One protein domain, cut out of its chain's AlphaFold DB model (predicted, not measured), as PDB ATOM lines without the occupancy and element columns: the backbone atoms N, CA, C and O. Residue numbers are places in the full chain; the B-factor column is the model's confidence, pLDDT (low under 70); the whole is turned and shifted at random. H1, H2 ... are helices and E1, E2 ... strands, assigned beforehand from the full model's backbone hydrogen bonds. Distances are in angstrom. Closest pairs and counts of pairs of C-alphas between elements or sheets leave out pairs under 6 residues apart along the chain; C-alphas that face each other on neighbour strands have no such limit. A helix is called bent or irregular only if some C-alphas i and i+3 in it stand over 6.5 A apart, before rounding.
ATOM      1  N   ARG A 954      95.667  97.337 112.250       92.12
ATOM      2  CA  ARG A 954      95.808  96.837 113.625       92.12
ATOM      3  C   ARG A 954      97.120  97.313 114.229       92.12
ATOM      4  O   ARG A 954      98.081  97.536 113.508       92.12
ATOM      5  N   PHE A 955      97.150  97.473 115.545       92.00
ATOM      6  CA  PHE A 955      98.334  97.865 116.314       92.00
ATOM      7  C   PHE A 955      98.172  97.399 117.759       92.00
ATOM      8  O   PHE A 955      97.045  97.376 118.270       92.00
ATOM      9  N   ASP A 956      99.276  97.071 118.424       89.81
ATOM     10  CA  ASP A 956      99.242  96.531 119.789       89.81
ATOM     11  C   ASP A 956      99.056  97.651 120.815       89.81
ATOM     12  O   ASP A 956      98.104  97.626 121.598       89.81
ATOM     13  N   ALA A 957      99.885  98.693 120.735       88.81
ATOM     14  CA  ALA A 957      99.761  99.888 121.562       88.81
ATOM     15  C   ALA A 957      99.916 101.176 120.749       88.81
ATOM     16  O   ALA A 957     100.647 101.225 119.757       88.81
ATOM     17  N   VAL A 958      99.233 102.222 121.214       91.69
ATOM     18  CA  VAL A 958      99.370 103.601 120.741       91.69
ATOM     19  C   VAL A 958      99.798 104.474 121.915       91.69
ATOM     20  O   VAL A 958      99.305 104.317 123.030       91.69
ATOM     21  N   THR A 959     100.725 105.389 121.666       93.06
ATOM     22  CA  THR A 959     101.268 106.314 122.663       93.06
ATOM     23  C   THR A 959     101.224 107.741 122.136       93.06
ATOM     24  O   THR A 959     101.359 107.986 120.934       93.06
ATOM     25  N   LEU A 960     101.028 108.696 123.043       93.94
ATOM     26  CA  LEU A 960     101.159 110.113 122.738       93.94
ATOM     27  C   LEU A 960     102.609 110.530 122.989       93.94
ATOM     28  O   LEU A 960     103.021 110.677 124.137       93.94
ATOM     29  N   LYS A 961     103.379 110.736 121.920       90.00
ATOM     30  CA  LYS A 961     104.770 111.195 122.024       90.00
ATOM     31  C   LYS A 961     104.864 112.646 122.464       90.00
ATOM     32  O   LYS A 961     105.706 113.008 123.280       90.00
ATOM     33  N   ARG A 962     104.020 113.492 121.875       88.38
ATOM     34  CA  ARG A 962     103.997 114.927 122.143       88.38
ATOM     35  C   ARG A 962     102.634 115.506 121.798       88.38
ATOM     36  O   ARG A 962     102.083 115.231 120.735       88.38
ATOM     37  N   GLU A 963     102.132 116.351 122.686       92.38
ATOM     38  CA  GLU A 963     101.041 117.280 122.402       92.38
ATOM     39  C   GLU A 963     101.638 118.680 122.227       92.38
ATOM     40  O   GLU A 963     102.367 119.165 123.099       92.38
ATOM     41  N   GLN A 964     101.313 119.345 121.121       88.44
ATOM     42  CA  GLN A 964     101.675 120.742 120.896       88.44
ATOM     43  C   GLN A 964     100.415 121.595 120.826       88.44
ATOM     44  O   GLN A 964      99.489 121.287 120.079       88.44
ATOM     45  N   VAL A 965     100.414 122.693 121.585       83.62
ATOM     46  CA  VAL A 965      99.328 123.675 121.606       83.62
ATOM     47  C   VAL A 965      99.915 125.055 121.336       83.62
ATOM     48  O   VAL A 965     100.532 125.642 122.226       83.62
ATOM     49  N   ASN A 966      99.737 125.556 120.113       82.69
ATOM     50  CA  ASN A 966     100.113 126.904 119.690       82.69
ATOM     51  C   ASN A 966      98.855 127.763 119.449       82.69
ATOM     52  O   ASN A 966      97.762 127.221 119.274       82.69
ATOM     53  N   PRO A 967      98.979 129.105 119.424       77.06
ATOM     54  CA  PRO A 967      97.840 130.005 119.251       77.06
ATOM     55  C   PRO A 967      97.013 129.795 117.979       77.06
ATOM     56  O   PRO A 967      95.852 130.186 117.975       77.06
ATOM     57  N   ASP A 968      97.599 129.220 116.929       83.19
ATOM     58  CA  ASP A 968      97.018 129.023 115.600       83.19
ATOM     59  C   ASP A 968      97.124 127.573 115.084       83.19
ATOM     60  O   ASP A 968      96.615 127.264 114.002       83.19
ATOM     61  N   TYR A 969      97.737 126.671 115.857       87.75
ATOM     62  CA  TYR A 969      98.065 125.308 115.443       87.75
ATOM     63  C   TYR A 969      98.137 124.354 116.638       87.75
ATOM     64  O   TYR A 969      98.783 124.643 117.643       87.75
ATOM     65  N   GLU A 970      97.517 123.184 116.525       91.31
ATOM     66  CA  GLU A 970      97.608 122.129 117.539       91.31
ATOM     67  C   GLU A 970      97.888 120.786 116.874       91.31
ATOM     68  O   GLU A 970      97.355 120.515 115.798       91.31
ATOM     69  N   HIS A 971      98.692 119.928 117.507       92.62
ATOM     70  CA  HIS A 971      98.889 118.556 117.037       92.62
ATOM     71  C   HIS A 971      99.012 117.535 118.160       92.62
ATOM     72  O   HIS A 971      99.534 117.818 119.242       92.62
ATOM     73  N   LEU A 972      98.607 116.311 117.825       94.50
ATOM     74  CA  LEU A 972      98.907 115.090 118.553       94.50
ATOM     75  C   LEU A 972      99.921 114.286 117.742       94.50
ATOM     76  O   LEU A 972      99.627 113.860 116.625       94.50
ATOM     77  N   TRP A 973     101.115 114.085 118.293       93.44
ATOM     78  CA  TRP A 973     102.115 113.199 117.709       93.44
ATOM     79  C   TRP A 973     101.913 111.797 118.276       93.44
ATOM     80  O   TRP A 973     102.141 111.556 119.464       93.44
ATOM     81  N   LEU A 974     101.451 110.891 117.418       93.69
ATOM     82  CA  LEU A 974     101.051 109.539 117.779       93.69
ATOM     83  C   LEU A 974     102.130 108.540 117.365       93.69
ATOM     84  O   LEU A 974     102.619 108.597 116.238       93.69
ATOM     85  N   GLY A 975     102.476 107.630 118.274       92.12
ATOM     86  CA  GLY A 975     103.380 106.514 118.013       92.12
ATOM     87  C   GLY A 975     102.691 105.174 118.212       92.12
ATOM     88  O   GLY A 975     102.010 104.964 119.214       92.12
ATOM     89  N   PHE A 976     102.884 104.270 117.259       90.69
ATOM     90  CA  PHE A 976     102.290 102.940 117.219       90.69
ATOM     91  C   PHE A 976     103.367 101.881 117.377       90.69
ATOM     92  O   PHE A 976     104.447 101.990 116.801       90.69
ATOM     93  N   SER A 977     103.025 100.825 118.107       89.50
ATOM     94  CA  SER A 977     103.803  99.591 118.154       89.50
ATOM     95  C   SER A 977     103.090  98.498 117.367       89.50
ATOM     96  O   SER A 977     101.872  98.316 117.484       89.50
ATOM     97  N   ASN A 978     103.870  97.760 116.578       87.38
ATOM     98  CA  ASN A 978     103.424  96.563 115.873       87.38
ATOM     99  C   ASN A 978     102.219  96.825 114.946       87.38
ATOM    100  O   ASN A 978     101.198  96.139 115.006       87.38
ATOM    101  N   LEU A 979     102.309  97.872 114.125       90.62
ATOM    102  CA  LEU A 979     101.265  98.237 113.173       90.62
ATOM    103  C   LEU A 979     101.199  97.195 112.046       90.62
ATOM    104  O   LEU A 979     102.226  96.775 111.523       90.62
ATOM    105  N   SER A 980     100.005  96.792 111.628       90.94
ATOM    106  CA  SER A 980      99.823  95.878 110.500       90.94
ATOM    107  C   SER A 980      98.598  96.225 109.665       90.94
ATOM    108  O   SER A 980      97.606  96.751 110.171       90.94
ATOM    109  N   LEU A 981      98.677  95.918 108.371       89.75
ATOM    110  CA  LEU A 981      97.569  96.014 107.428       89.75
ATOM    111  C   LEU A 981      97.642  94.835 106.455       89.75
ATOM    112  O   LEU A 981      98.508  94.771 105.582       89.75
ATOM    113  N   GLY A 982      96.726  93.878 106.606       84.56
ATOM    114  CA  GLY A 982      96.777  92.636 105.834       84.56
ATOM    115  C   GLY A 982      98.051  91.843 106.145       84.56
ATOM    116  O   GLY A 982      98.286  91.486 107.295       84.56
ATOM    117  N   SER A 983      98.865  91.559 105.126       80.25
ATOM    118  CA  SER A 983     100.169  90.894 105.280       80.25
ATOM    119  C   SER A 983     101.328  91.854 105.565       80.25
ATOM    120  O   SER A 983     102.427  91.394 105.869       80.25
ATOM    121  N   GLN A 984     101.115  93.168 105.442       85.19
ATOM    122  CA  GLN A 984     102.151  94.163 105.702       85.19
ATOM    123  C   GLN A 984     102.249  94.455 107.200       85.19
ATOM    124  O   GLN A 984     101.238  94.503 107.907       85.19
ATOM    125  N   HIS A 985     103.480  94.641 107.677       84.62
ATOM    126  CA  HIS A 985     103.792  94.733 109.096       84.62
ATOM    127  C   HIS A 985     104.925  95.729 109.354       84.62
ATOM    128  O   HIS A 985     105.992  95.632 108.745       84.62
ATOM    129  N   TRP A 986     104.724  96.622 110.321       87.44
ATOM    130  CA  TRP A 986     105.654  97.679 110.707       87.44
ATOM    131  C   TRP A 986     105.856  97.673 112.230       87.44
ATOM    132  O   TRP A 986     104.907  97.919 112.976       87.44
ATOM    133  N   PRO A 987     107.078  97.390 112.728       83.81
ATOM    134  CA  PRO A 987     107.349  97.320 114.167       83.81
ATOM    135  C   PRO A 987     107.052  98.623 114.916       83.81
ATOM    136  O   PRO A 987     106.581  98.585 116.054       83.81
ATOM    137  N   ALA A 988     107.295  99.758 114.265       85.88
ATOM    138  CA  ALA A 988     106.991 101.088 114.761       85.88
ATOM    139  C   ALA A 988     106.477 101.954 113.609       85.88
ATOM    140  O   ALA A 988     106.906 101.791 112.467       85.88
ATOM    141  N   PHE A 989     105.553 102.858 113.915       89.44
ATOM    142  CA  PHE A 989     105.045 103.846 112.970       89.44
ATOM    143  C   PHE A 989     104.605 105.092 113.727       89.44
ATOM    144  O   PHE A 989     104.062 104.988 114.827       89.44
ATOM    145  N   GLU A 990     104.809 106.265 113.140       90.75
ATOM    146  CA  GLU A 990     104.448 107.536 113.754       90.75
ATOM    147  C   GLU A 990     103.840 108.488 112.740       90.75
ATOM    148  O   GLU A 990     104.275 108.566 111.596       90.75
ATOM    149  N   PHE A 991     102.862 109.266 113.186       92.50
ATOM    150  CA  PHE A 991     102.356 110.393 112.415       92.50
ATOM    151  C   PHE A 991     101.785 111.452 113.352       92.50
ATOM    152  O   PHE A 991     101.532 111.197 114.537       92.50
ATOM    153  N   ARG A 992     101.573 112.659 112.829       92.88
ATOM    154  CA  ARG A 992     100.915 113.734 113.571       92.88
ATOM    155  C   ARG A 992      99.518 113.960 113.025       92.88
ATOM    156  O   ARG A 992      99.331 114.149 111.823       92.88
ATOM    157  N   PHE A 993      98.548 113.975 113.930       95.38
ATOM    158  CA  PHE A 993      97.209 114.460 113.645       95.38
ATOM    159  C   PHE A 993      97.109 115.895 114.139       95.38
ATOM    160  O   PHE A 993      97.184 116.145 115.345       95.38
ATOM    161  N   SER A 994      96.998 116.841 113.213       93.31
ATOM    162  CA  SER A 994      97.058 118.262 113.535       93.31
ATOM    163  C   SER A 994      95.845 119.027 113.021       93.31
ATOM    164  O   SER A 994      95.049 118.532 112.219       93.31
ATOM    165  N   CYS A 995      95.675 120.242 113.531       91.69
ATOM    166  CA  CYS A 995      94.646 121.169 113.096       91.69
ATOM    167  C   CYS A 995      95.191 122.595 113.080       91.69
ATOM    168  O   CYS A 995      95.814 123.048 114.041       91.69
ATOM    169  N   ALA A 996      94.941 123.310 111.985       87.62
ATOM    170  CA  ALA A 996      95.286 124.719 111.841       87.62
ATOM    171  C   ALA A 996      94.077 125.639 112.090       87.62
ATOM    172  O   ALA A 996      92.917 125.222 112.000       87.62
ATOM    173  N   ASN A 997      94.357 126.921 112.350       82.38
ATOM    174  CA  ASN A 997      93.380 127.969 112.669       82.38
ATOM    175  C   ASN A 997      92.634 127.720 113.996       82.38
ATOM    176  O   ASN A 997      91.432 127.979 114.115       82.38
ATOM    177  N   VAL A 998      93.348 127.191 114.992       80.38
ATOM    178  CA  VAL A 998      92.823 127.017 116.354       80.38
ATOM    179  C   VAL A 998      92.795 128.372 117.077       80.38
ATOM    180  O   VAL A 998      93.555 129.268 116.735       80.38
ATOM    181  N   ARG A 999      91.876 128.583 118.027       72.94
ATOM    182  CA  ARG A 999      91.813 129.787 118.880       72.94
ATOM    183  C   ARG A 999      91.487 129.405 120.329       72.94
ATOM    184  O   ARG A 999      90.925 128.332 120.572       72.94
ATOM    185  N   PRO A1000      91.734 130.282 121.322       64.94
ATOM    186  CA  PRO A1000      91.256 130.054 122.684       64.94
ATOM    187  C   PRO A1000      89.740 129.774 122.689       64.94
ATOM    188  O   PRO A1000      88.952 130.603 122.241       64.94
ATOM    189  N   LYS A1001      89.341 128.589 123.181       65.19
ATOM    190  CA  LYS A1001      87.957 128.053 123.223       65.19
ATOM    191  C   LYS A1001      87.289 127.692 121.880       65.19
ATOM    192  O   LYS A1001      86.107 127.360 121.888       65.19
ATOM    193  N   ARG A1002      87.996 127.717 120.745       73.88
ATOM    194  CA  ARG A1002      87.445 127.306 119.439       73.88
ATOM    195  C   ARG A1002      88.445 126.427 118.692       73.88
ATOM    196  O   ARG A1002      89.519 126.899 118.333       73.88
ATOM    197  N   PHE A1003      88.079 125.169 118.460       79.19
ATOM    198  CA  PHE A1003      88.899 124.224 117.701       79.19
ATOM    199  C   PHE A1003      88.923 124.588 116.205       79.19
ATOM    200  O   PHE A1003      87.975 125.198 115.699       79.19
ATOM    201  N   GLY A1004      90.033 124.289 115.526       80.69
ATOM    202  CA  GLY A1004      90.253 124.665 114.127       80.69
ATOM    203  C   GLY A1004      89.400 123.853 113.141       80.69
ATOM    204  O   GLY A1004      88.858 122.805 113.481       80.69
ATOM    205  N   GLY A1005      89.269 124.356 111.908       86.19
ATOM    206  CA  GLY A1005      88.496 123.728 110.820       86.19
ATOM    207  C   GLY A1005      89.348 123.137 109.691       86.19
ATOM    208  O   GLY A1005      88.804 122.766 108.649       86.19
ATOM    209  N   HIS A1006      90.669 123.078 109.878       92.06
ATOM    210  CA  HIS A1006      91.634 122.629 108.870       92.06
ATOM    211  C   HIS A1006      92.492 121.472 109.410       92.06
ATOM    212  O   HIS A1006      93.630 121.711 109.828       92.06
ATOM    213  N   PRO A1007      91.943 120.241 109.457       94.44
ATOM    214  CA  PRO A1007      92.682 119.056 109.874       94.44
ATOM    215  C   PRO A1007      93.816 118.733 108.904       94.44
ATOM    216  O   PRO A1007      93.701 118.975 107.699       94.44
ATOM    217  N   LYS A1008      94.884 118.124 109.412       94.25
ATOM    218  CA  LYS A1008      96.005 117.645 108.603       94.25
ATOM    219  C   LYS A1008      96.530 116.323 109.155       94.25
ATOM    220  O   LYS A1008      96.546 116.100 110.369       94.25
ATOM    221  N   LEU A1009      96.964 115.457 108.247       93.88
ATOM    222  CA  LEU A1009      97.766 114.277 108.560       93.88
ATOM    223  C   LEU A1009      99.194 114.548 108.096       93.88
ATOM    224  O   LEU A1009      99.410 114.792 106.911       93.88
ATOM    225  N   GLU A1010     100.144 114.538 109.026       92.44
ATOM    226  CA  GLU A1010     101.551 114.843 108.756       92.44
ATOM    227  C   GLU A1010     102.421 113.607 109.016       92.44
ATOM    228  O   GLU A1010     102.360 113.023 110.103       92.44
ATOM    229  N   PHE A1011     103.258 113.240 108.045       91.31
ATOM    230  CA  PHE A1011     104.124 112.057 108.070       91.31
ATOM    231  C   PHE A1011     105.603 112.474 107.910       91.31
ATOM    232  O   PHE A1011     106.056 112.688 106.780       91.31
ATOM    233  N   PRO A1012     106.357 112.646 109.018       86.50
ATOM    234  CA  PRO A1012     107.759 113.089 108.996       86.50
ATOM    235  C   PRO A1012     108.725 112.056 108.394       86.50
ATOM    236  O   PRO A1012     108.615 110.866 108.687       86.50
ATOM    237  N   GLN A1013     109.727 112.499 107.631       78.12
ATOM    238  CA  GLN A1013     110.668 111.634 106.900       78.12
ATOM    239  C   GLN A1013     111.438 110.653 107.796       78.12
ATOM    240  O   GLN A1013     111.575 109.483 107.459       78.12
ATOM    241  N   THR A1014     111.888 111.106 108.968       62.56
ATOM    242  CA  THR A1014     112.760 110.346 109.886       62.56
ATOM    243  C   THR A1014     112.128 109.072 110.459       62.56
ATOM    244  O   THR A1014     112.848 108.241 111.007       62.56
ATOM    245  N   VAL A1015     110.802 108.908 110.338       58.34
ATOM    246  CA  VAL A1015     110.041 107.783 110.917       58.34
ATOM    247  C   VAL A1015     108.999 107.183 109.946       58.34
ATOM    248  O   VAL A1015     108.329 106.215 110.301       58.34
ATOM    249  N   SER A1016     108.858 107.716 108.719       54.81
ATOM    250  CA  SER A1016     107.728 107.406 107.809       54.81
ATOM    251  C   SER A1016     108.098 106.766 106.458       54.81
ATOM    252  O   SER A1016     107.218 106.658 105.604       54.81
ATOM    253  N   GLU A1017     109.342 106.314 106.232       56.97
ATOM    254  CA  GLU A1017     109.731 105.623 104.975       56.97
ATOM    255  C   GLU A1017     108.983 104.291 104.748       56.97
ATOM    256  O   GLU A1017     108.897 103.801 103.628       56.97
ATOM    257  N   ALA A1018     108.378 103.724 105.792       58.44
ATOM    258  CA  ALA A1018     107.391 102.656 105.696       58.44
ATOM    259  C   ALA A1018     106.174 103.089 106.533       58.44
ATOM    260  O   ALA A1018     106.359 103.493 107.682       58.44
ATOM    261  N   PRO A1019     104.941 103.089 105.990       71.19
ATOM    262  CA  PRO A1019     104.414 102.192 104.955       71.19
ATOM    263  C   PRO A1019     104.332 102.760 103.527       71.19
ATOM    264  O   PRO A1019     103.733 102.108 102.676       71.19
ATOM    265  N   PHE A1020     104.860 103.955 103.258       84.25
ATOM    266  CA  PHE A1020     104.654 104.634 101.976       84.25
ATOM    267  C   PHE A1020     105.626 104.157 100.883       84.25
ATOM    268  O   PHE A1020     106.835 104.321 101.012       84.25
ATOM    269  N   GLU A1021     105.105 103.635  99.772       83.75
ATOM    270  CA  GLU A1021     105.895 103.294  98.577       83.75
ATOM    271  C   GLU A1021     106.282 104.541  97.768       83.75
ATOM    272  O   GLU A1021     107.362 104.596  97.180       83.75
ATOM    273  N   SER A1022     105.401 105.547  97.749       83.44
ATOM    274  CA  SER A1022     105.577 106.806  97.021       83.44
ATOM    275  C   SER A1022     105.607 107.999  97.978       83.44
ATOM    276  O   SER A1022     104.938 109.007  97.738       83.44
ATOM    277  N   TRP A1023     106.356 107.900  99.082       89.00
ATOM    278  CA  TRP A1023     106.579 109.051  99.960       89.00
ATOM    279  C   TRP A1023     107.325 110.160  99.206       89.00
ATOM    280  O   TRP A1023     108.299 109.897  98.499       89.00
ATOM    281  N   PHE A1024     106.896 111.408  99.379       85.75
ATOM    282  CA  PHE A1024     107.596 112.578  98.862       85.75
ATOM    283  C   PHE A1024     107.509 113.735  99.856       85.75
ATOM    284  O   PHE A1024     106.544 113.858 100.612       85.75
ATOM    285  N   GLU A1025     108.526 114.590  99.841       88.38
ATOM    286  CA  GLU A1025     108.553 115.798 100.656       88.38
ATOM    287  C   GLU A1025     107.602 116.840 100.056       88.38
ATOM    288  O   GLU A1025     107.805 117.312  98.938       88.38
ATOM    289  N   GLU A1026     106.542 117.179 100.790       87.06
ATOM    290  CA  GLU A1026     105.587 118.228 100.407       87.06
ATOM    291  C   GLU A1026     105.876 119.533 101.157       87.06
ATOM    292  O   GLU A1026     105.732 120.623 100.602       87.06
ATOM    293  N   SER A1027     106.324 119.422 102.408       84.75
ATOM    294  CA  SER A1027     106.684 120.544 103.271       84.75
ATOM    295  C   SER A1027     107.798 120.158 104.249       84.75
ATOM    296  O   SER A1027     108.184 118.995 104.345       84.75
ATOM    297  N   TYR A1028     108.327 121.139 104.982       86.69
ATOM    298  CA  TYR A1028     109.442 120.971 105.920       86.69
ATOM    299  C   TYR A1028     109.134 121.674 107.251       86.69
ATOM    300  O   TYR A1028     108.503 122.734 107.258       86.69
ATOM    301  N   ASP A1029     109.567 121.099 108.377       82.12
ATOM    302  CA  ASP A1029     109.558 121.747 109.697       82.12
ATOM    303  C   ASP A1029     110.847 121.469 110.494       82.12
ATOM    304  O   ASP A1029     111.777 120.852 109.981       82.12
ATOM    305  N   ASP A1030     110.917 121.917 111.753       77.50
ATOM    306  CA  ASP A1030     112.092 121.750 112.629       77.50
ATOM    307  C   ASP A1030     112.537 120.280 112.821       77.50
ATOM    308  O   ASP A1030     113.623 120.028 113.340       77.50
ATOM    309  N   PHE A1031     111.713 119.300 112.420       72.88
ATOM    310  CA  PHE A1031     112.000 117.863 112.483       72.88
ATOM    311  C   PHE A1031     112.314 117.228 111.116       72.88
ATOM    312  O   PHE A1031     112.448 116.003 111.042       72.88
ATOM    313  N   GLY A1032     112.450 118.025 110.053       83.00
ATOM    314  CA  GLY A1032     112.805 117.567 108.711       83.00
ATOM    315  C   GLY A1032     111.678 117.691 107.681       83.00
ATOM    316  O   GLY A1032     110.647 118.327 107.919       83.00
ATOM    317  N   GLY A1033     111.884 117.063 106.521       85.81
ATOM    318  CA  GLY A1033     110.872 116.963 105.471       85.81
ATOM    319  C   GLY A1033     109.672 116.127 105.924       85.81
ATOM    320  O   GLY A1033     109.808 115.182 106.707       85.81
ATOM    321  N   LYS A1034     108.474 116.462 105.443       89.56
ATOM    322  CA  LYS A1034     107.233 115.746 105.751       89.56
ATOM    323  C   LYS A1034     106.283 115.693 104.558       89.56
ATOM    324  O   LYS A1034     106.206 116.617 103.748       89.56
ATOM    325  N   LEU A1035     105.520 114.606 104.498       90.44
ATOM    326  CA  LEU A1035     104.346 114.482 103.639       90.44
ATOM    327  C   LEU A1035     103.122 114.966 104.424       90.44
ATOM    328  O   LEU A1035     102.858 114.477 105.523       90.44
ATOM    329  N   GLU A1036     102.369 115.913 103.871       91.38
ATOM    330  CA  GLU A1036     101.187 116.491 104.512       91.38
ATOM    331  C   GLU A1036      99.943 116.283 103.640       91.38
ATOM    332  O   GLU A1036      99.907 116.684 102.479       91.38
ATOM    333  N   LEU A1037      98.897 115.683 104.213       92.50
ATOM    334  CA  LEU A1037      97.574 115.612 103.596       92.50
ATOM    335  C   LEU A1037      96.610 116.537 104.339       92.50
ATOM    336  O   LEU A1037      96.257 116.275 105.496       92.50
ATOM    337  N   ARG A1038      96.178 117.617 103.678       93.75
ATOM    338  CA  ARG A1038      95.335 118.650 104.291       93.75
ATOM    339  C   ARG A1038      93.861 118.452 103.975       93.75
ATOM    340  O   ARG A1038      93.469 117.980 102.906       93.75
ATOM    341  N   PHE A1039      93.045 118.879 104.929       94.31
ATOM    342  CA  PHE A1039      91.596 118.898 104.858       94.31
ATOM    343  C   PHE A1039      91.087 120.311 105.154       94.31
ATOM    344  O   PHE A1039      91.678 121.069 105.926       94.31
ATOM    345  N   ALA A1040      89.948 120.662 104.568       90.75
ATOM    346  CA  ALA A1040      89.199 121.857 104.928       90.75
ATOM    347  C   ALA A1040      87.730 121.475 105.097       90.75
ATOM    348  O   ALA A1040      87.047 121.105 104.137       90.75
ATOM    349  N   LEU A1041      87.258 121.542 106.342       86.62
ATOM    350  CA  LEU A1041      85.882 121.198 106.669       86.62
ATOM    351  C   LEU A1041      84.915 122.224 106.038       86.62
ATOM    352  O   LEU A1041      85.225 123.418 106.006       86.62
ATOM    353  N   PRO A1042      83.742 121.796 105.535       84.81
ATOM    354  CA  PRO A1042      83.173 120.468 105.735       84.81
ATOM    355  C   PRO A1042      83.702 119.395 104.775       84.81
ATOM    356  O   PRO A1042      83.829 118.271 105.221       84.81
ATOM    357  N   ASP A1043      84.028 119.677 103.509       88.56
ATOM    358  CA  ASP A1043      84.074 118.613 102.482       88.56
ATOM    359  C   ASP A1043      85.338 118.570 101.609       88.56
ATOM    360  O   ASP A1043      85.367 117.826 100.626       88.56
ATOM    361  N   SER A1044      86.368 119.371 101.877       88.75
ATOM    362  CA  SER A1044      87.536 119.506 100.991       88.75
ATOM    363  C   SER A1044      88.767 118.762 101.518       88.75
ATOM    364  O   SER A1044      88.983 118.674 102.724       88.75
ATOM    365  N   MET A1045      89.582 118.246 100.596       91.38
ATOM    366  CA  MET A1045      90.831 117.521 100.850       91.38
ATOM    367  C   MET A1045      91.801 117.774  99.691       91.38
ATOM    368  O   MET A1045      91.347 117.962  98.559       91.38
ATOM    369  N   ASP A1046      93.103 117.748  99.961       90.88
ATOM    370  CA  ASP A1046      94.160 117.940  98.961       90.88
ATOM    371  C   ASP A1046      94.212 116.779  97.950       90.88
ATOM    372  O   ASP A1046      94.906 115.776  98.127       90.88
ATOM    373  N   ILE A1047      93.445 116.913  96.863       89.56
ATOM    374  CA  ILE A1047      93.339 115.893  95.809       89.56
ATOM    375  C   ILE A1047      94.653 115.733  95.034       89.56
ATOM    376  O   ILE A1047      94.963 114.620  94.615       89.56
ATOM    377  N   ASP A1048      95.434 116.800  94.874       87.88
ATOM    378  CA  ASP A1048      96.690 116.751  94.118       87.88
ATOM    379  C   ASP A1048      97.747 115.904  94.839       87.88
ATOM    380  O   ASP A1048      98.382 115.055  94.215       87.88
ATOM    381  N   VAL A1049      97.875 116.059  96.165       88.75
ATOM    382  CA  VAL A1049      98.723 115.194  97.006       88.75
ATOM    383  C   VAL A1049      98.187 113.761  96.960       88.75
ATOM    384  O   VAL A1049      98.935 112.825  96.691       88.75
ATOM    385  N   TRP A1050      96.872 113.574  97.125       90.19
ATOM    386  CA  TRP A1050      96.238 112.252  97.079       90.19
ATOM    387  C   TRP A1050      96.491 111.490  95.770       90.19
ATOM    388  O   TRP A1050      96.678 110.274  95.784       90.19
ATOM    389  N   GLN A1051      96.490 112.184  94.629       89.12
ATOM    390  CA  GLN A1051      96.707 111.580  93.314       89.12
ATOM    391  C   GLN A1051      98.169 111.208  93.038       89.12
ATOM    392  O   GLN A1051      98.403 110.362  92.173       89.12
ATOM    393  N   GLN A1052      99.127 111.787  93.759       90.25
ATOM    394  CA  GLN A1052     100.544 111.432  93.646       90.25
ATOM    395  C   GLN A1052     100.901 110.159  94.427       90.25
ATOM    396  O   GLN A1052     101.824 109.445  94.048       90.25
ATOM    397  N   LEU A1053     100.131 109.832  95.469       88.88
ATOM    398  CA  LEU A1053     100.320 108.619  96.264       88.88
ATOM    399  C   LEU A1053     100.014 107.350  95.461       88.88
ATOM    400  O   LEU A1053      99.104 107.346  94.620       88.88
ATOM    401  N   SER A1054     100.723 106.260  95.763       89.31
ATOM    402  CA  SER A1054     100.484 104.949  95.154       89.31
ATOM    403  C   SER A1054      99.100 104.391  95.532       89.31
ATOM    404  O   SER A1054      98.420 104.885  96.436       89.31
ATOM    405  N   ALA A1055      98.644 103.338  94.846       86.06
ATOM    406  CA  ALA A1055      97.403 102.665  95.230       86.06
ATOM    407  C   ALA A1055      97.499 102.044  96.637       86.06
ATOM    408  O   ALA A1055      96.532 102.125  97.395       86.06
ATOM    409  N   ALA A1056      98.662 101.483  96.996       85.56
ATOM    410  CA  ALA A1056      98.919 100.908  98.314       85.56
ATOM    411  C   ALA A1056      98.886 101.982  99.415       85.56
ATOM    412  O   ALA A1056      98.189 101.810 100.417       85.56
ATOM    413  N   ASP A1057      99.526 103.131  99.181       89.81
ATOM    414  CA  ASP A1057      99.574 104.264 100.114       89.81
ATOM    415  C   ASP A1057      98.174 104.828 100.381       89.81
ATOM    416  O   ASP A1057      97.799 105.106 101.522       89.81
ATOM    417  N   ARG A1058      97.349 104.947  99.331       90.44
ATOM    418  CA  ARG A1058      95.947 105.369  99.469       90.44
ATOM    419  C   ARG A1058      95.141 104.360 100.278       90.44
ATOM    420  O   ARG A1058      94.354 104.769 101.127       90.44
ATOM    421  N   THR A1059      95.324 103.058 100.047       88.88
ATOM    422  CA  THR A1059      94.660 102.012 100.843       88.88
ATOM    423  C   THR A1059      95.065 102.095 102.314       88.88
ATOM    424  O   THR A1059      94.188 102.039 103.180       88.88
ATOM    425  N   PHE A1060      96.352 102.301 102.601       90.44
ATOM    426  CA  PHE A1060      96.845 102.511 103.959       90.44
ATOM    427  C   PHE A1060      96.216 103.748 104.611       90.44
ATOM    428  O   PHE A1060      95.662 103.647 105.704       90.44
ATOM    429  N   LEU A1061      96.218 104.897 103.928       91.25
ATOM    430  CA  LEU A1061      95.638 106.134 104.454       91.25
ATOM    431  C   LEU A1061      94.129 106.030 104.690       91.25
ATOM    432  O   LEU A1061      93.643 106.537 105.700       91.25
ATOM    433  N   ILE A1062      93.382 105.354 103.811       90.88
ATOM    434  CA  ILE A1062      91.953 105.080 104.036       90.88
ATOM    435  C   ILE A1062      91.776 104.251 105.313       90.88
ATOM    436  O   ILE A1062      90.914 104.574 106.133       90.88
ATOM    437  N   ALA A1063      92.589 103.209 105.504       90.38
ATOM    438  CA  ALA A1063      92.517 102.354 106.685       90.38
ATOM    439  C   ALA A1063      92.900 103.111 107.972       90.38
ATOM    440  O   ALA A1063      92.220 102.968 108.990       90.38
ATOM    441  N   LEU A1064      93.926 103.966 107.910       92.19
ATOM    442  CA  LEU A1064      94.344 104.841 109.005       92.19
ATOM    443  C   LEU A1064      93.239 105.821 109.384       92.19
ATOM    444  O   LEU A1064      92.848 105.875 110.547       92.19
ATOM    445  N   VAL A1065      92.686 106.538 108.402       92.62
ATOM    446  CA  VAL A1065      91.599 107.500 108.613       92.62
ATOM    447  C   VAL A1065      90.359 106.824 109.187       92.62
ATOM    448  O   VAL A1065      89.736 107.365 110.100       92.62
ATOM    449  N   HIS A1066      90.012 105.631 108.705       89.25
ATOM    450  CA  HIS A1066      88.898 104.871 109.256       89.25
ATOM    451  C   HIS A1066      89.129 104.513 110.735       89.25
ATOM    452  O   HIS A1066      88.180 104.549 111.522       89.25
ATOM    453  N   GLN A1067      90.359 104.179 111.132       89.94
ATOM    454  CA  GLN A1067      90.678 103.823 112.517       89.94
ATOM    455  C   GLN A1067      90.942 105.024 113.436       89.94
ATOM    456  O   GLN A1067      91.013 104.829 114.647       89.94
ATOM    457  N   LEU A1068      91.048 106.261 112.927       91.94
ATOM    458  CA  LEU A1068      91.373 107.445 113.741       91.94
ATOM    459  C   LEU A1068      90.501 107.604 115.004       91.94
ATOM    460  O   LEU A1068      91.077 107.808 116.073       91.94
ATOM    461  N   PRO A1069      89.157 107.475 114.955       90.44
ATOM    462  CA  PRO A1069      88.345 107.573 116.169       90.44
ATOM    463  C   PRO A1069      88.684 106.493 117.207       90.44
ATOM    464  O   PRO A1069      88.785 106.792 118.396       90.44
ATOM    465  N   ALA A1070      88.929 105.254 116.766       87.38
ATOM    466  CA  ALA A1070      89.296 104.147 117.648       87.38
ATOM    467  C   ALA A1070      90.712 104.312 118.230       87.38
ATOM    468  O   ALA A1070      90.947 103.985 119.389       87.38
ATOM    469  N   ILE A1071      91.646 104.870 117.453       91.62
ATOM    470  CA  ILE A1071      93.000 105.222 117.902       91.62
ATOM    471  C   ILE A1071      92.939 106.237 119.053       91.62
ATOM    472  O   ILE A1071      93.604 106.057 120.074       91.62
ATOM    473  N   LEU A1072      92.125 107.286 118.912       91.88
ATOM    474  CA  LEU A1072      91.938 108.286 119.967       91.88
ATOM    475  C   LEU A1072      91.231 107.687 121.192       91.88
ATOM    476  O   LEU A1072      91.672 107.912 122.317       91.88
ATOM    477  N   GLY A1073      90.200 106.861 120.981       88.25
ATOM    478  CA  GLY A1073      89.520 106.134 122.058       88.25
ATOM    479  C   GLY A1073      90.454 105.201 122.839       88.25
ATOM    480  O   GLY A1073      90.366 105.120 124.066       88.25
ATOM    481  N   ALA A1074      91.405 104.554 122.159       86.38
ATOM    482  CA  ALA A1074      92.429 103.725 122.792       86.38
ATOM    483  C   ALA A1074      93.375 104.548 123.685       86.38
ATOM    484  O   ALA A1074      93.647 104.140 124.812       86.38
ATOM    485  N   LEU A1075      93.829 105.724 123.234       89.31
ATOM    486  CA  LEU A1075      94.657 106.619 124.057       89.31
ATOM    487  C   LEU A1075      93.913 107.153 125.285       89.31
ATOM    488  O   LEU A1075      94.501 107.252 126.367       89.31
ATOM    489  N   GLN A1076      92.631 107.487 125.119       89.25
ATOM    490  CA  GLN A1076      91.769 107.928 126.212       89.25
ATOM    491  C   GLN A1076      91.580 106.812 127.248       89.25
ATOM    492  O   GLN A1076      91.719 107.057 128.446       89.25
ATOM    493  N   SER A1077      91.332 105.581 126.791       82.38
ATOM    494  CA  SER A1077      91.166 104.400 127.653       82.38
ATOM    495  C   SER A1077      92.463 104.015 128.373       82.38
ATOM    496  O   SER A1077      92.423 103.567 129.514       82.38
ATOM    497  N   ALA A1078      93.621 104.269 127.753       81.56
ATOM    498  CA  ALA A1078      94.940 104.106 128.368       81.56
ATOM    499  C   ALA A1078      95.270 105.177 129.434       81.56
ATOM    500  O   ALA A1078      96.367 105.180 129.986       81.56
ATOM    501  N   GLY A1079      94.351 106.107 129.728       82.56
ATOM    502  CA  GLY A1079      94.516 107.120 130.775       82.56
ATOM    503  C   GLY A1079      95.308 108.364 130.354       82.56
ATOM    504  O   GLY A1079      95.680 109.172 131.209       82.56
ATOM    505  N   THR A1080      95.553 108.559 129.055       88.69
ATOM    506  CA  THR A1080      96.284 109.732 128.548       88.69
ATOM    507  C   THR A1080      95.481 111.016 128.796       88.69
ATOM    508  O   THR A1080      94.296 111.104 128.465       88.69
ATOM    509  N   ARG A1081      96.120 112.048 129.361       88.31
ATOM    510  CA  ARG A1081      95.503 113.369 129.580       88.31
ATOM    511  C   ARG A1081      95.948 114.349 128.496       88.31
ATOM    512  O   ARG A1081      97.144 114.514 128.288       88.31
ATOM    513  N   LEU A1082      94.989 115.016 127.856       88.50
ATOM    514  CA  LEU A1082      95.221 116.072 126.864       88.50
ATOM    515  C   LEU A1082      94.849 117.445 127.432       88.50
ATOM    516  O   LEU A1082      93.967 117.552 128.287       88.50
ATOM    517  N   LYS A1083      95.489 118.508 126.933       86.62
ATOM    518  CA  LYS A1083      95.105 119.898 127.233       86.62
ATOM    519  C   LYS A1083      93.793 120.276 126.545       86.62
ATOM    520  O   LYS A1083      93.001 121.036 127.102       86.62
ATOM    521  N   ARG A1084      93.570 119.769 125.329       86.25
ATOM    522  CA  ARG A1084      92.323 119.931 124.565       86.25
ATOM    523  C   ARG A1084      91.364 118.771 124.857       86.25
ATOM    524  O   ARG A1084      91.802 117.672 125.178       86.25
ATOM    525  N   SER A1085      90.054 119.004 124.759       88.00
ATOM    526  CA  SER A1085      89.065 117.956 125.041       88.00
ATOM    527  C   SER A1085      89.175 116.791 124.047       88.00
ATOM    528  O   SER A1085      89.370 117.007 122.849       88.00
ATOM    529  N   TRP A1086      89.016 115.555 124.538       90.62
ATOM    530  CA  TRP A1086      88.935 114.360 123.688       90.62
ATOM    531  C   TRP A1086      87.789 114.458 122.674       90.62
ATOM    532  O   TRP A1086      87.939 114.021 121.533       90.62
ATOM    533  N   ASP A1087      86.682 115.102 123.053       89.88
ATOM    534  CA  ASP A1087      85.529 115.323 122.182       89.88
ATOM    535  C   ASP A1087      85.876 116.153 120.940       89.88
ATOM    536  O   ASP A1087      85.381 115.860 119.853       89.88
ATOM    537  N   ASP A1088      86.723 117.182 121.066       90.19
ATOM    538  CA  ASP A1088      87.136 118.014 119.927       90.19
ATOM    539  C   ASP A1088      87.946 117.205 118.906       90.19
ATOM    540  O   ASP A1088      87.633 117.216 117.711       90.19
ATOM    541  N   TRP A1089      88.940 116.447 119.380       92.62
ATOM    542  CA  TRP A1089      89.768 115.588 118.531       92.62
ATOM    543  C   TRP A1089      88.962 114.445 117.901       92.62
ATOM    544  O   TRP A1089      89.117 114.171 116.710       92.62
ATOM    545  N   THR A1090      88.053 113.827 118.658       91.81
ATOM    546  CA  THR A1090      87.204 112.723 118.177       91.81
ATOM    547  C   THR A1090      86.186 113.201 117.141       91.81
ATOM    548  O   THR A1090      86.000 112.552 116.106       91.81
ATOM    549  N   ARG A1091      85.567 114.375 117.355       91.50
ATOM    550  CA  ARG A1091      84.700 115.014 116.349       91.50
ATOM    551  C   ARG A1091      85.464 115.297 115.062       91.50
ATOM    552  O   ARG A1091      84.971 114.982 113.983       91.50
ATOM    553  N   MET A1092      86.677 115.840 115.161       92.50
ATOM    554  CA  MET A1092      87.494 116.127 113.984       92.50
ATOM    555  C   MET A1092      87.905 114.855 113.232       92.50
ATOM    556  O   MET A1092      87.804 114.826 112.009       92.50
ATOM    557  N   ALA A1093      88.318 113.799 113.938       93.19
ATOM    558  CA  ALA A1093      88.616 112.504 113.324       93.19
ATOM    559  C   ALA A1093      87.404 111.947 112.555       93.19
ATOM    560  O   ALA A1093      87.548 111.482 111.424       93.19
ATOM    561  N   THR A1094      86.205 112.069 113.132       92.75
ATOM    562  CA  THR A1094      84.943 111.660 112.493       92.75
ATOM    563  C   THR A1094      84.653 112.477 111.227       92.75
ATOM    564  O   THR A1094      84.260 111.916 110.205       92.75
ATOM    565  N   GLU A1095      84.892 113.792 111.246       92.75
ATOM    566  CA  GLU A1095      84.729 114.634 110.053       92.75
ATOM    567  C   GLU A1095      85.753 114.299 108.960       92.75
ATOM    568  O   GLU A1095      85.376 114.168 107.798       92.75
ATOM    569  N   VAL A1096      87.025 114.074 109.306       93.00
ATOM    570  CA  VAL A1096      88.051 113.628 108.344       93.00
ATOM    571  C   VAL A1096      87.648 112.295 107.705       93.00
ATOM    572  O   VAL A1096      87.706 112.155 106.482       93.00
ATOM    573  N   GLN A1097      87.157 111.344 108.505       92.12
ATOM    574  CA  GLN A1097      86.625 110.073 108.011       92.12
ATOM    575  C   GLN A1097      85.476 110.280 107.017       92.12
ATOM    576  O   GLN A1097      85.458 109.658 105.950       92.12
ATOM    577  N   ARG A1098      84.545 111.192 107.320       93.44
ATOM    578  CA  ARG A1098      83.430 111.545 106.431       93.44
ATOM    579  C   ARG A1098      83.916 112.167 105.117       93.44
ATOM    580  O   ARG A1098      83.417 111.788 104.057       93.44
ATOM    581  N   VAL A1099      84.891 113.080 105.164       91.94
ATOM    582  CA  VAL A1099      85.467 113.723 103.967       91.94
ATOM    583  C   VAL A1099      86.130 112.698 103.056       91.94
ATOM    584  O   VAL A1099      85.854 112.679 101.853       91.94
ATOM    585  N   VAL A1100      86.960 111.812 103.615       90.00
ATOM    586  CA  VAL A1100      87.626 110.750 102.845       90.00
ATOM    587  C   VAL A1100      86.595 109.813 102.220       90.00
ATOM    588  O   VAL A1100      86.688 109.533 101.024       90.00
ATOM    589  N   ALA A1101      85.570 109.394 102.970       87.69
ATOM    590  CA  ALA A1101      84.495 108.552 102.444       87.69
ATOM    591  C   ALA A1101      83.750 109.225 101.275       87.69
ATOM    592  O   ALA A1101      83.532 108.595 100.239       87.69
ATOM    593  N   LEU A1102      83.416 110.514 101.399       87.62
ATOM    594  CA  LEU A1102      82.735 111.287 100.356       87.62
ATOM    595  C   LEU A1102      83.591 111.417  99.086       87.62
ATOM    596  O   LEU A1102      83.114 111.170  97.976       87.62
ATOM    597  N   ARG A1103      84.863 111.805  99.237       83.94
ATOM    598  CA  ARG A1103      85.751 112.108  98.104       83.94
ATOM    599  C   ARG A1103      86.280 110.858  97.414       83.94
ATOM    600  O   ARG A1103      86.315 110.828  96.186       83.94
ATOM    601  N   CYS A1104      86.610 109.809  98.160       78.94
ATOM    602  CA  CYS A1104      87.124 108.567  97.581       78.94
ATOM    603  C   CYS A1104      86.026 107.751  96.881       78.94
ATOM    604  O   CYS A1104      86.284 107.179  95.823       78.94
ATOM    605  N   SER A1105      84.786 107.777  97.387       67.19
ATOM    606  CA  SER A1105      83.641 107.139  96.711       67.19
ATOM    607  C   SER A1105      83.260 107.868  95.411       67.19
ATOM    608  O   SER A1105      82.971 107.235  94.396       67.19
ATOM    609  N   ALA A1106      83.319 109.207  95.396       52.44
ATOM    610  CA  ALA A1106      83.037 110.017  94.206       52.44
ATOM    611  C   ALA A1106      84.107 109.881  93.100       52.44
ATOM    612  O   ALA A1106      83.789 110.012  91.916       52.44
ATOM    613  N   LEU A1107      85.363 109.598  93.469       50.38
ATOM    614  CA  LEU A1107      86.460 109.339  92.528       50.38
ATOM    615  C   LEU A1107      86.324 107.973  91.827       50.38
ATOM    616  O   LEU A1107      86.688 107.864  90.659       50.38
ATOM    617  N   GLN A1108      85.736 106.964  92.482       44.09
ATOM    618  CA  GLN A1108      85.446 105.656  91.869       44.09
ATOM    619  C   GLN A1108      84.253 105.704  90.892       44.09
ATOM    620  O   GLN A1108      84.263 105.012  89.876       44.09
TER     621      GLN A1108
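This is residues 954 to 1108 of the 1142 residues of an uncharacterized protein of Comamonadaceae bacterium PBBC2 (UniProt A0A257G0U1). A twisted, curled sheet of six strands is covered over one face by two long helices, the bent H3 and H4, which run side by side, opposite ways. The short H2 packs on E6, and the four-residue H1 sits at the sheet's level beside E3 and E6. The printed part has 155 residues with six named strands and four named helices, in the order E1 E2 E3 E4 H1 E5 E6 H2 H3 H4; the sheet's order is E1 E2 E3 E4 E6 E5, all antiparallel, and the class is mixed, helices and strands. The whole is compact, with a radius of gyration of the C-alphas of 14.7 A, and rounded, spanning 39 by 32 by 30 A.

E1, residues 957 to 965, E2, 969 to 981, E3, 984 to 996, and E4, 1006 to 1012, form a meander, each strand the antiparallel neighbour of the one before, in three hairpins. Within hydrogen-bond range are N 959 and O 975 at 2.8 A, N 976 and O 989 at 2.8 A, and N 994 and O 1008 at 3.0 A. E2 bends by 91 degrees at residue 978, and E3 by 88 degrees at residue 987. E6, residues 1032 to 1040, is the neighbour of E4, with N 1011 and O 1035 2.8 A apart, and forms a hairpin with edge strand E5, residues 1027 to 1029, with N 1029 and O 1032 3.0 A apart. H1, residues 1013 to 1016, stands at the sheet's level, at a height of 2.7 A; E4, H1 and E5 form a split strand-helix-strand unit, two strands of one sheet that are not neighbours, with a helix between them along the chain and E6 between them in the sheet, and its crossover is right-handed. H3, residues 1055 to 1077, was assigned as one helix by its hydrogen bonds but is bent: C-alphas 1066 and 1069 are 7.4 A apart, and its arms H3a, 1055 to 1066, and H3b, 1069 to 1077, stand at a steep tilt of 48 degrees. With H2, residues 1047 to 1052, and H4, residues 1086 to 1108, these arms are on one face of the sheet, giving two layers, helices over strands. H3b lies over E1, across the strands at 86 degrees on the local plane, at a height over the sheet of 9.0 A; the closest C-alphas, of Val 958 and Leu 1075, are 6.5 A apart. H4, at a height of 9.9 A, lies over E6 and only just over E3 and E4, with 3 C-alphas on each. H3b and H4 form a helical hairpin at a shallow tilt of 19 degrees, where residues 1086 to 1094 of H4 touch H3b; their closest C-alphas, of Pro 1069 and Thr 1090, are 5.6 A apart. Every O i to N i+4 pair is within hydrogen-bond range in H2, H3a, H3b and H4; H1 is too short for such a pair.

E1 begins at C-alpha 957 (99.761, 99.888, 121.562) and is 23.8 A long; E2 measures 30.4 A, E3 31.9 A, E4 18.7 A and E6 24.3 A. H3a is 16.6 A long and H3b 12.2 A. H4 is 33.2 A long and ends at C-alpha 1108 (85.446, 105.656, 91.869).

The two C-alphas farthest apart, of Ser 983 and Pro 1000, are 43.8 A apart. The printed part has no cut, and no link between named elements is long. The model's pLDDT is under 70 at residues 1000 to 1001, 1014 to 1018 and 1105 to 1108.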